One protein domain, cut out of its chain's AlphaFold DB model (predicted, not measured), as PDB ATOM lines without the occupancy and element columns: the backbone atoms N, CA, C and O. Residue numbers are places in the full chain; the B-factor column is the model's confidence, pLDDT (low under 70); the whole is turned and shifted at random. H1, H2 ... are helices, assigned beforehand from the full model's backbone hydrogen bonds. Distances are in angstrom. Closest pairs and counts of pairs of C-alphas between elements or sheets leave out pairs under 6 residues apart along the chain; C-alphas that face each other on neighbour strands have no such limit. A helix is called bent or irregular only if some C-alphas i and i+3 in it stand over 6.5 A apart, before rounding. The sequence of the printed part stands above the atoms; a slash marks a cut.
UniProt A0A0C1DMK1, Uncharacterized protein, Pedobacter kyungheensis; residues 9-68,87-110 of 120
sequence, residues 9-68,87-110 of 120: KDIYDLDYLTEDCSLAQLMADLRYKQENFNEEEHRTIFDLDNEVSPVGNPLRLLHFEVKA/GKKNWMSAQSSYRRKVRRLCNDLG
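AT A GLANCE: This is residues 9 to 68 and 87 to 110 of the 120 residues of an uncharacterized protein of Pedobacter kyungheensis (UniProt A0A0C1DMK1). H3 runs alongside the longest helix, H4, and H1 crosses it. H2 reaches away; residues 35 to 41 and 43 to 50 stick out. The printed part has 84 residues, 52 of them in four named helices, H1 to H4 along the chain, with no named strand; its class is all helix, and it is only just compact, close to loose: radius of gyration of the C-alphas 14.1 A, spans 44 by 30 by 25 A.

IN THESE COORDINATES: H4, residues 91 to 108, runs 25.7 A from (96.146, 95.243, 107.826) to (106.500, 79.953, 90.023). H1 is residues 9 to 20, H2 23 to 36, H3 58 to 65, irregular: C-alphas 61 and 64 are 7.2 A apart.

HOW THE PARTS SIT: H3 touches H4 at a shallow tilt, 19 degrees, opposite ways; closest C-alphas Pro 58 and Cys 106, 6.6 A. H1 touches H4; closest C-alphas Asp 15 and Tyr 98, 5.1 A. O i to N i+4 pairs are within hydrogen-bond range throughout H2 and H4, 6 of 8 in H1, 0 of 4 in H3, where 4 of 5 i+3 pairs are.

THE WHOLE: The printed part has a cut between residues 68 and 87, where 18 residues of the chain are not printed; C-alphas 68 and 87 are 29.1 A apart across it. The H2 to H3 link is long. Residues 67 to 68 have pLDDT under 70.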
ATOM      1  N   LYS A   9     100.461 100.984 103.558       80.06
ATOM      2  CA  LYS A   9      99.378 101.311 102.627       80.06
ATOM      3  C   LYS A   9      99.605 100.729 101.227       80.06
ATOM      4  O   LYS A   9      98.710 100.067 100.723       80.06
ATOM      5  N   ASP A  10     100.797 100.878 100.651       81.62
ATOM      6  CA  ASP A  10     101.097 100.346  99.313       81.62
ATOM      7  C   ASP A  10     100.921  98.825  99.269       81.62
ATOM      8  O   ASP A  10     100.420  98.271  98.298       81.62
ATOM      9  N   ILE A  11     101.299  98.132 100.346       86.12
ATOM     10  CA  ILE A  11     101.117  96.680 100.472       86.12
ATOM     11  C   ILE A  11      99.645  96.307 100.591       86.12
ATOM     12  O   ILE A  11      99.219  95.306 100.020       86.12
ATOM     13  N   TYR A  12      98.869  97.098 101.326       86.69
ATOM     14  CA  TYR A  12      97.433  96.898 101.440       86.69
ATOM     15  C   TYR A  12      96.737  97.084 100.082       86.69
ATOM     16  O   TYR A  12      95.960  96.221  99.672       86.69
ATOM     17  N   ASP A  13      97.080  98.149  99.355       85.88
ATOM     18  CA  ASP A  13      96.552  98.435  98.019       85.88
ATOM     19  C   ASP A  13      96.954  97.336  97.024       85.88
ATOM     20  O   ASP A  13      96.133  96.870  96.237       85.88
ATOM     21  N   LEU A  14      98.190  96.834  97.099       88.62
ATOM     22  CA  LEU A  14      98.644  95.719  96.266       88.62
ATOM     23  C   LEU A  14      97.983  94.391  96.619       88.62
ATOM     24  O   LEU A  14      97.686  93.617  95.711       88.62
ATOM     25  N   ASP A  15      97.749  94.089  97.901       91.19
ATOM     26  CA  ASP A  15      96.976  92.899  98.269       91.19
ATOM     27  C   ASP A  15      95.565  92.982  97.691       91.19
ATOM     28  O   ASP A  15      95.073  91.980  97.183       91.19
ATOM     29  N   TYR A  16      94.952  94.165  97.728       89.50
ATOM     30  CA  TYR A  16      93.629  94.396  97.165       89.50
ATOM     31  C   TYR A  16      93.617  94.230  95.640       89.50
ATOM     32  O   TYR A  16      92.862  93.417  95.119       89.50
ATOM     33  N   LEU A  17      94.513  94.916  94.923       89.75
ATOM     34  CA  LEU A  17      94.635  94.803  93.463       89.75
ATOM     35  C   LEU A  17      94.888  93.360  93.019       89.75
ATOM     36  O   LEU A  17      94.371  92.911  91.998       89.75
ATOM     37  N   THR A  18      95.665  92.612  93.807       90.56
ATOM     38  CA  THR A  18      95.990  91.219  93.492       90.56
ATOM     39  C   THR A  18      94.886  90.212  93.834       90.56
ATOM     40  O   THR A  18      95.124  89.002  93.823       90.56
ATOM     41  N   GLU A  19      93.697  90.679  94.218       89.44
ATOM     42  CA  GLU A  19      92.477  89.860  94.203       89.44
ATOM     43  C   GLU A  19      91.907  89.743  92.784       89.44
ATOM     44  O   GLU A  19      91.437  88.669  92.418       89.44
ATOM     45  N   ASP A  20      92.036  90.803  91.979       90.56
ATOM     46  CA  ASP A  20      91.508  90.871  90.610       90.56
ATOM     47  C   ASP A  20      92.550  90.478  89.552       90.56
ATOM     48  O   ASP A  20      92.215  89.909  88.513       90.56
ATOM     49  N   CYS A  21      93.833  90.760  89.806       91.44
ATOM     50  CA  CYS A  21      94.936  90.435  88.902       91.44
ATOM     51  C   CYS A  21      96.009  89.594  89.603       91.44
ATOM     52  O   CYS A  21      96.265  89.728  90.797       91.44
ATOM     53  N   SER A  22      96.669  88.684  88.885       91.38
ATOM     54  CA  SER A  22      97.730  87.895  89.523       91.38
ATOM     55  C   SER A  22      98.976  88.752  89.762       91.38
ATOM     56  O   SER A  22      99.334  89.602  88.949       91.38
ATOM     57  N   LEU A  23      99.696  88.489  90.857       91.38
ATOM     58  CA  LEU A  23     100.973  89.161  91.108       91.38
ATOM     59  C   LEU A  23     101.982  88.888  89.978       91.38
ATOM     60  O   LEU A  23     102.731  89.781  89.610       91.38
ATOM     61  N   ALA A  24     101.961  87.692  89.382       91.31
ATOM     62  CA  ALA A  24     102.783  87.355  88.218       91.31
ATOM     63  C   ALA A  24     102.473  88.242  87.001       91.31
ATOM     64  O   ALA A  24     103.397  88.700  86.333       91.31
ATOM     65  N   GLN A  25     101.196  88.540  86.752       92.31
ATOM     66  CA  GLN A  25     100.788  89.460  85.691       92.31
ATOM     67  C   GLN A  25     101.297  90.879  85.958       92.31
ATOM     68  O   GLN A  25     101.928  91.461  85.085       92.31
ATOM     69  N   LEU A  26     101.152  91.387  87.186       92.00
ATOM     70  CA  LEU A  26     101.719  92.690  87.557       92.00
ATOM     71  C   LEU A  26     103.244  92.740  87.367       92.00
ATOM     72  O   LEU A  26     103.788  93.770  86.968       92.00
ATOM     73  N   MET A  27     103.945  91.635  87.640       91.62
ATOM     74  CA  MET A  27     105.385  91.533  87.392       91.62
ATOM     75  C   MET A  27     105.720  91.544  85.897       91.62
ATOM     76  O   MET A  27     106.705  92.173  85.510       91.62
ATOM     77  N   ALA A  28     104.912  90.886  85.062       92.19
ATOM     78  CA  ALA A  28     105.065  90.911  83.611       92.19
ATOM     79  C   ALA A  28     104.807  92.314  83.039       92.19
ATOM     80  O   ALA A  28     105.612  92.802  82.248       92.19
ATOM     81  N   ASP A  29     103.763  93.003  83.505       92.31
ATOM     82  CA  ASP A  29     103.447  94.374  83.090       92.31
ATOM     83  C   ASP A  29     104.556  95.353  83.505       92.31
ATOM     84  O   ASP A  29     104.969  96.221  82.731       92.31
ATOM     85  N   LEU A  30     105.099  95.188  84.717       90.62
ATOM     86  CA  LEU A  30     106.235  95.981  85.184       90.62
ATOM     87  C   LEU A  30     107.487  95.719  84.343       90.62
ATOM     88  O   LEU A  30     108.204  96.665  84.017       90.62
ATOM     89  N   ARG A  31     107.746  94.458  83.981       91.69
ATOM     90  CA  ARG A  31     108.850  94.087  83.095       91.69
ATOM     91  C   ARG A  31     108.689  94.730  81.722       91.69
ATOM     92  O   ARG A  31     109.608  95.404  81.274       91.69
ATOM     93  N   TYR A  32     107.511  94.602  81.114       93.88
ATOM     94  CA  TYR A  32     107.194  95.239  79.840       93.88
ATOM     95  C   TYR A  32     107.443  96.748  79.909       93.88
ATOM     96  O   TYR A  32     108.132  97.309  79.060       93.88
ATOM     97  N   LYS A  33     106.968  97.415  80.968       90.94
ATOM     98  CA  LYS A  33     107.215  98.846  81.166       90.94
ATOM     99  C   LYS A  33     108.713  99.171  81.254       90.94
ATOM    100  O   LYS A  33     109.153 100.156  80.678       90.94
ATOM    101  N   GLN A  34     109.491  98.365  81.974       88.75
ATOM    102  CA  GLN A  34     110.936  98.566  82.128       88.75
ATOM    103  C   GLN A  34     111.715  98.312  80.835       88.75
ATOM    104  O   GLN A  34     112.752  98.929  80.636       88.75
ATOM    105  N   GLU A  35     111.238  97.429  79.966       90.81
ATOM    106  CA  GLU A  35     111.878  97.142  78.680       90.81
ATOM    107  C   GLU A  35     111.542  98.198  77.614       90.81
ATOM    108  O   GLU A  35     112.390  98.495  76.779       90.81
ATOM    109  N   ASN A  36     110.344  98.795  77.664       93.25
ATOM    110  CA  ASN A  36     109.872  99.754  76.654       93.25
ATOM    111  C   ASN A  36     110.111 101.228  77.020       93.25
ATOM    112  O   ASN A  36     110.133 102.073  76.134       93.25
ATOM    113  N   PHE A  37     110.267 101.553  78.306       88.81
ATOM    114  CA  PHE A  37     110.429 102.931  78.788       88.81
ATOM    115  C   PHE A  37     111.710 103.067  79.624       88.81
ATOM    116  O   PHE A  37     111.658 103.359  80.821       88.81
ATOM    117  N   ASN A  38     112.862 102.791  79.006       87.00
ATOM    118  CA  ASN A  38     114.190 102.806  79.644       87.00
ATOM    119  C   ASN A  38     115.167 103.852  79.086       87.00
ATOM    120  O   ASN A  38     116.310 103.910  79.537       87.00
ATOM    121  N   GLU A  39     114.740 104.662  78.123       89.88
ATOM    122  CA  GLU A  39     115.539 105.780  77.607       89.88
ATOM    123  C   GLU A  39     115.775 106.853  78.688       89.88
ATOM    124  O   GLU A  39     115.010 106.960  79.649       89.88
ATOM    125  N   GLU A  40     116.818 107.676  78.529       88.19
ATOM    126  CA  GLU A  40     117.175 108.714  79.517       88.19
ATOM    127  C   GLU A  40     116.032 109.723  79.731       88.19
ATOM    128  O   GLU A  40     115.833 110.217  80.836       88.19
ATOM    129  N   GLU A  41     115.222 109.969  78.700       90.88
ATOM    130  CA  GLU A  41     114.035 110.834  78.748       90.88
ATOM    131  C   GLU A  41     112.937 110.285  79.670       90.88
ATOM    132  O   GLU A  41     112.161 111.036  80.261       90.88
ATOM    133  N   HIS A  42     112.881 108.960  79.822       87.69
ATOM    134  CA  HIS A  42     111.937 108.264  80.693       87.69
ATOM    135  C   HIS A  42     112.437 108.158  82.135       87.69
ATOM    136  O   HIS A  42     111.712 107.669  83.008       87.69
ATOM    137  N   ARG A  43     113.678 108.585  82.394       85.19
ATOM    138  CA  ARG A  43     114.296 108.478  83.706       85.19
ATOM    139  C   ARG A  43     113.598 109.404  84.690       85.19
ATOM    140  O   ARG A  43     113.413 110.596  84.468       85.19
ATOM    141  N   THR A  44     113.223 108.836  85.824       83.81
ATOM    142  CA  THR A  44     112.523 109.542  86.892       83.81
ATOM    143  C   THR A  44     113.435 109.739  88.094       83.81
ATOM    144  O   THR A  44     114.459 109.072  88.243       83.81
ATOM    145  N   ILE A  45     113.017 110.598  89.026       80.75
ATOM    146  CA  ILE A  45     113.696 110.763  90.322       80.75
ATOM    147  C   ILE A  45     113.857 109.436  91.086       80.75
ATOM    148  O   ILE A  45     114.786 109.293  91.870       80.75
ATOM    149  N   PHE A  46     112.997 108.445  90.829       74.94
ATOM    150  CA  PHE A  46     113.062 107.125  91.462       74.94
ATOM    151  C   PHE A  46     114.158 106.226  90.882       74.94
ATOM    152  O   PHE A  46     114.518 105.228  91.495       74.94
ATOM    153  N   ASP A  47     114.693 106.559  89.709       78.06
ATOM    154  CA  ASP A  47     115.794 105.827  89.077       78.06
ATOM    155  C   ASP A  47     117.170 106.294  89.578       78.06
ATOM    156  O   ASP A  47     118.192 105.703  89.233       78.06
ATOM    157  N   LEU A  48     117.213 107.348  90.399       78.62
ATOM    158  CA  LEU A  48     118.441 107.874  91.004       78.62
ATOM    159  C   LEU A  48     118.898 107.054  92.217       78.62
ATOM    160  O   LEU A  48     120.087 107.022  92.530       78.62
ATOM    161  N   ASP A  49     117.971 106.348  92.864       73.06
ATOM    162  CA  ASP A  49     118.231 105.569  94.077       73.06
ATOM    163  C   ASP A  49     118.934 104.225  93.800       73.06
ATOM    164  O   ASP A  49     119.282 103.515  94.746       73.06
ATOM    165  N   ASN A  50     119.128 103.858  92.523       71.69
ATOM    166  CA  ASN A  50     119.709 102.583  92.067       71.69
ATOM    167  C   ASN A  50     119.101 101.344  92.756       71.69
ATOM    168  O   ASN A  50     119.761 100.315  92.928       71.69
ATOM    169  N   GLU A  51     117.838 101.427  93.181       75.69
ATOM    170  CA  GLU A  51     117.169 100.300  93.815       75.69
ATOM    171  C   GLU A  51     116.915  99.187  92.802       75.69
ATOM    172  O   GLU A  51     116.569  99.429  91.645       75.69
ATOM    173  N   VAL A  52     117.059  97.945  93.263       79.25
ATOM    174  CA  VAL A  52     116.855  96.758  92.432       79.25
ATOM    175  C   VAL A  52     115.362  96.506  92.249       79.25
ATOM    176  O   VAL A  52     114.621  96.368  93.222       79.25
ATOM    177  N   SER A  53     114.936  96.398  90.991       84.75
ATOM    178  CA  SER A  53     113.545  96.123  90.626       84.75
ATOM    179  C   SER A  53     113.082  94.767  91.161       84.75
ATOM    180  O   SER A  53     113.839  93.794  91.083       84.75
ATOM    181  N   PRO A  54     111.822  94.642  91.623       86.69
ATOM    182  CA  PRO A  54     111.260  93.344  91.976       86.69
ATOM    183  C   PRO A  54     111.193  92.382  90.781       86.69
ATOM    184  O   PRO A  54     111.111  91.178  90.993       86.69
ATOM    185  N   VAL A  55     111.260  92.887  89.539       87.06
ATOM    186  CA  VAL A  55     111.349  92.056  88.322       87.06
ATOM    187  C   VAL A  55     112.657  91.265  88.310       87.06
ATOM    188  O   VAL A  55     112.656  90.091  87.961       87.06
ATOM    189  N   GLY A  56     113.761  91.896  88.721       84.50
ATOM    190  CA  GLY A  56     115.065  91.239  88.819       84.50
ATOM    191  C   GLY A  56     115.243  90.441  90.112       84.50
ATOM    192  O   GLY A  56     115.989  89.468  90.135       84.50
ATOM    193  N   ASN A  57     114.565  90.835  91.193       88.31
ATOM    194  CA  ASN A  57     114.588  90.105  92.458       88.31
ATOM    195  C   ASN A  57     113.211  90.143  93.158       88.31
ATOM    196  O   ASN A  57     112.920  91.109  93.874       88.31
ATOM    197  N   PRO A  58     112.393  89.078  93.037       88.19
ATOM    198  CA  PRO A  58     111.052  89.004  93.626       88.19
ATOM    199  C   PRO A  58     111.014  89.201  95.147       88.19
ATOM    200  O   PRO A  58     110.018  89.690  95.681       88.19
ATOM    201  N   LEU A  59     112.103  88.892  95.861       88.19
ATOM    202  CA  LEU A  59     112.185  89.068  97.315       88.19
ATOM    203  C   LEU A  59     112.129  90.540  97.735       88.19
ATOM    204  O   LEU A  59     111.775  90.846  98.873       88.19
ATOM    205  N   ARG A  60     112.382  91.477  96.809       86.31
ATOM    206  CA  ARG A  60     112.173  92.913  97.048       86.31
ATOM    207  C   ARG A  60     110.727  93.247  97.402       86.31
ATOM    208  O   ARG A  60     110.492  94.227  98.100       86.31
ATOM    209  N   LEU A  61     109.765  92.404  97.027       88.06
ATOM    210  CA  LEU A  61     108.370  92.557  97.437       88.06
ATOM    211  C   LEU A  61     108.150  92.360  98.946       88.06
ATOM    212  O   LEU A  61     107.116  92.794  99.440       88.06
ATOM    213  N   LEU A  62     109.099  91.762  99.678       87.62
ATOM    214  CA  LEU A  62     109.037  91.556 101.133       87.62
ATOM    215  C   LEU A  62     109.735  92.658 101.942       87.62
ATOM    216  O   LEU A  62     109.628  92.677 103.164       87.62
ATOM    217  N   HIS A  63     110.418  93.609 101.295       81.44
ATOM    218  CA  HIS A  63     111.182  94.651 101.999       81.44
ATOM    219  C   HIS A  63     110.337  95.532 102.927       81.44
ATOM    220  O   HIS A  63     110.882  96.174 103.823       81.44
ATOM    221  N   PHE A  64     109.013  95.549 102.755       77.75
ATOM    222  CA  PHE A  64     108.111  96.260 103.654       77.75
ATOM    223  C   PHE A  64     108.151  95.725 105.097       77.75
ATOM    224  O   PHE A  64     107.858  96.490 106.013       77.75
ATOM    225  N   GLU A  65     108.551  94.463 105.308       77.69
ATOM    226  CA  GLU A  65     108.694  93.843 106.635       77.69
ATOM    227  C   GLU A  65     109.910  94.388 107.411       77.69
ATOM    228  O   GLU A  65     109.963  94.283 108.637       77.69
ATOM    229  N   VAL A  66     110.872  95.012 106.722       74.12
ATOM    230  CA  VAL A  66     112.067  95.604 107.340       74.12
ATOM    231  C   VAL A  66     111.675  96.819 108.182       74.12
ATOM    232  O   VAL A  66     111.000  97.724 107.680       74.12
ATOM    233  N   LYS A  67     112.125  96.872 109.446       63.16
ATOM    234  CA  LYS A  67     111.789  97.946 110.398       63.16
ATOM    235  C   LYS A  67     112.121  99.323 109.803       63.16
ATOM    236  O   LYS A  67     113.213  99.553 109.292       63.16
ATOM    237  N   ALA A  68     111.202 100.281 109.948       58.62
ATOM    238  CA  ALA A  68     111.394 101.661 109.485       58.62
ATOM    239  C   ALA A  68     112.653 102.333 110.079       58.62
ATOM    240  O   ALA A  68     113.248 103.192 109.439       58.62
ATOM    241  N   GLY A  87      83.739  94.613 106.431       79.50
ATOM    242  CA  GLY A  87      83.736  93.425 105.567       79.50
ATOM    243  C   GLY A  87      84.968  93.261 104.665       79.50
ATOM    244  O   GLY A  87      85.051  92.270 103.942       79.50
ATOM    245  N   LYS A  88      85.941  94.183 104.702       83.75
ATOM    246  CA  LYS A  88      87.234  94.049 104.009       83.75
ATOM    247  C   LYS A  88      88.343  93.620 104.975       83.75
ATOM    248  O   LYS A  88      88.187  93.665 106.196       83.75
ATOM    249  N   LYS A  89      89.471  93.159 104.421       85.44
ATOM    250  CA  LYS A  89      90.630  92.706 105.207       85.44
ATOM    251  C   LYS A  89      91.152  93.839 106.090       85.44
ATOM    252  O   LYS A  89      91.240  94.979 105.664       85.44
ATOM    253  N   ASN A  90      91.559  93.523 107.314       88.06
ATOM    254  CA  ASN A  90      92.391  94.437 108.098       88.06
ATOM    255  C   ASN A  90      93.865  94.329 107.662       88.06
ATOM    256  O   ASN A  90      94.232  93.429 106.905       88.06
ATOM    257  N   TRP A  91      94.721  95.219 108.173       85.50
ATOM    258  CA  TRP A  91      96.146  95.243 107.826       85.50
ATOM    259  C   TRP A  91      96.851  93.892 108.030       85.50
ATOM    260  O   TRP A  91      97.495  93.398 107.110       85.50
ATOM    261  N   MET A  92      96.684  93.254 109.193       86.06
ATOM    262  CA  MET A  92      97.334  91.966 109.492       86.06
ATOM    263  C   MET A  92      96.919  90.864 108.503       86.06
ATOM    264  O   MET A  92      97.741  90.042 108.082       86.06
ATOM    265  N   SER A  93      95.644  90.862 108.106       89.62
ATOM    266  CA  SER A  93      95.095  89.906 107.140       89.62
ATOM    267  C   SER A  93      95.607  90.177 105.728       89.62
ATOM    268  O   SER A  93      95.993  89.236 105.032       89.62
ATOM    269  N   ALA A  94      95.661  91.448 105.321       90.06
ATOM    270  CA  ALA A  94      96.196  91.870 104.028       90.06
ATOM    271  C   ALA A  94      97.694  91.552 103.908       90.06
ATOM    272  O   ALA A  94      98.114  90.935 102.935       90.06
ATOM    273  N   GLN A  95      98.486  91.848 104.943       89.19
ATOM    274  CA  GLN A  95      99.904  91.494 105.011       89.19
ATOM    275  C   GLN A  95     100.121  89.982 104.849       89.19
ATOM    276  O   GLN A  95     100.934  89.543 104.035       89.19
ATOM    277  N   SER A  96      99.370  89.169 105.598       90.44
ATOM    278  CA  SER A  96      99.473  87.707 105.525       90.44
ATOM    279  C   SER A  96      99.063  87.163 104.152       90.44
ATOM    280  O   SER A  96      99.714  86.261 103.621       90.44
ATOM    281  N   SER A  97      97.991  87.712 103.573       93.25
ATOM    282  CA  SER A  97      97.509  87.384 102.228       93.25
ATOM    283  C   SER A  97      98.560  87.718 101.169       93.25
ATOM    284  O   SER A  97      98.961  86.843 100.397       93.25
ATOM    285  N   TYR A  98      99.091  88.938 101.200       92.12
ATOM    286  CA  TYR A  98     100.122  89.400 100.283       92.12
ATOM    287  C   TYR A  98     101.379  88.531 100.354       92.12
ATOM    288  O   TYR A  98     101.872  88.061  99.330       92.12
ATOM    289  N   ARG A  99     101.851  88.202 101.563       92.00
ATOM    290  CA  ARG A  99     103.016  87.326 101.756       92.00
ATOM    291  C   ARG A  99     102.829  85.947 101.111       92.00
ATOM    292  O   ARG A  99     103.771  85.409 100.532       92.00
ATOM    293  N   ARG A 100     101.617  85.375 101.159       92.69
ATOM    294  CA  ARG A 100     101.298  84.113 100.458       92.69
ATOM    295  C   ARG A 100     101.345  84.274  98.939       92.69
ATOM    296  O   ARG A 100     101.841  83.376  98.263       92.69
ATOM    297  N   LYS A 101     100.869  85.402  98.406       93.88
ATOM    298  CA  LYS A 101     100.928  85.709  96.968       93.88
ATOM    299  C   LYS A 101     102.373  85.858  96.485       93.88
ATOM    300  O   LYS A 101     102.723  85.278  95.463       93.88
ATOM    301  N   VAL A 102     103.227  86.537  97.257       92.75
ATOM    302  CA  VAL A 102     104.669  86.629  96.964       92.75
ATOM    303  C   VAL A 102     105.325  85.250  97.010       92.75
ATOM    304  O   VAL A 102     106.090  84.917  96.115       92.75
ATOM    305  N   ARG A 103     104.986  84.399  97.988       93.31
ATOM    306  CA  ARG A 103     105.484  83.014  98.025       93.31
ATOM    307  C   ARG A 103     105.111  82.225  96.778       93.31
ATOM    308  O   ARG A 103     105.954  81.519  96.242       93.31
ATOM    309  N   ARG A 104     103.865  82.346  96.319       93.69
ATOM    310  CA  ARG A 104     103.423  81.704  95.076       93.69
ATOM    311  C   ARG A 104     104.250  82.188  93.885       93.69
ATOM    312  O   ARG A 104     104.775  81.353  93.167       93.69
ATOM    313  N   LEU A 105     104.442  83.502  93.749       93.44
ATOM    314  CA  LEU A 105     105.306  84.076  92.714       93.44
ATOM    315  C   LEU A 105     106.735  83.511  92.780       93.44
ATOM    316  O   LEU A 105     107.292  83.143  91.755       93.44
ATOM    317  N   CYS A 106     107.332  83.433  93.972       92.88
ATOM    318  CA  CYS A 106     108.668  82.864  94.149       92.88
ATOM    319  C   CYS A 106     108.727  81.397  93.704       92.88
ATOM    320  O   CYS A 106     109.639  81.037  92.968       92.88
ATOM    321  N   ASN A 107     107.731  80.586  94.073       93.44
ATOM    322  CA  ASN A 107     107.637  79.196  93.629       93.44
ATOM    323  C   ASN A 107     107.530  79.092  92.100       93.44
ATOM    324  O   ASN A 107     108.236  78.288  91.500       93.44
ATOM    325  N   ASP A 108     106.689  79.926  91.479       92.75
ATOM    326  CA  ASP A 108     106.500  79.953  90.023       92.75
ATOM    327  C   ASP A 108     107.799  80.349  89.287       92.75
ATOM    328  O   ASP A 108     108.040  79.915  88.162       92.75
ATOM    329  N   LEU A 109     108.658  81.147  89.933       91.25
ATOM    330  CA  LEU A 109     109.951  81.600  89.410       91.25
ATOM    331  C   LEU A 109     111.142  80.720  89.832       91.25
ATOM    332  O   LEU A 109     112.273  81.023  89.452       91.25
ATOM    333  N   GLY A 110     110.928  79.663  90.624       91.69
ATOM    334  CA  GLY A 110     112.006  78.816  91.153       91.69
ATOM    335  C   GLY A 110     112.943  79.526  92.141       91.69
ATOM    336  O   GLY A 110     114.108  79.158  92.257       91.69
TER     337      GLY A 110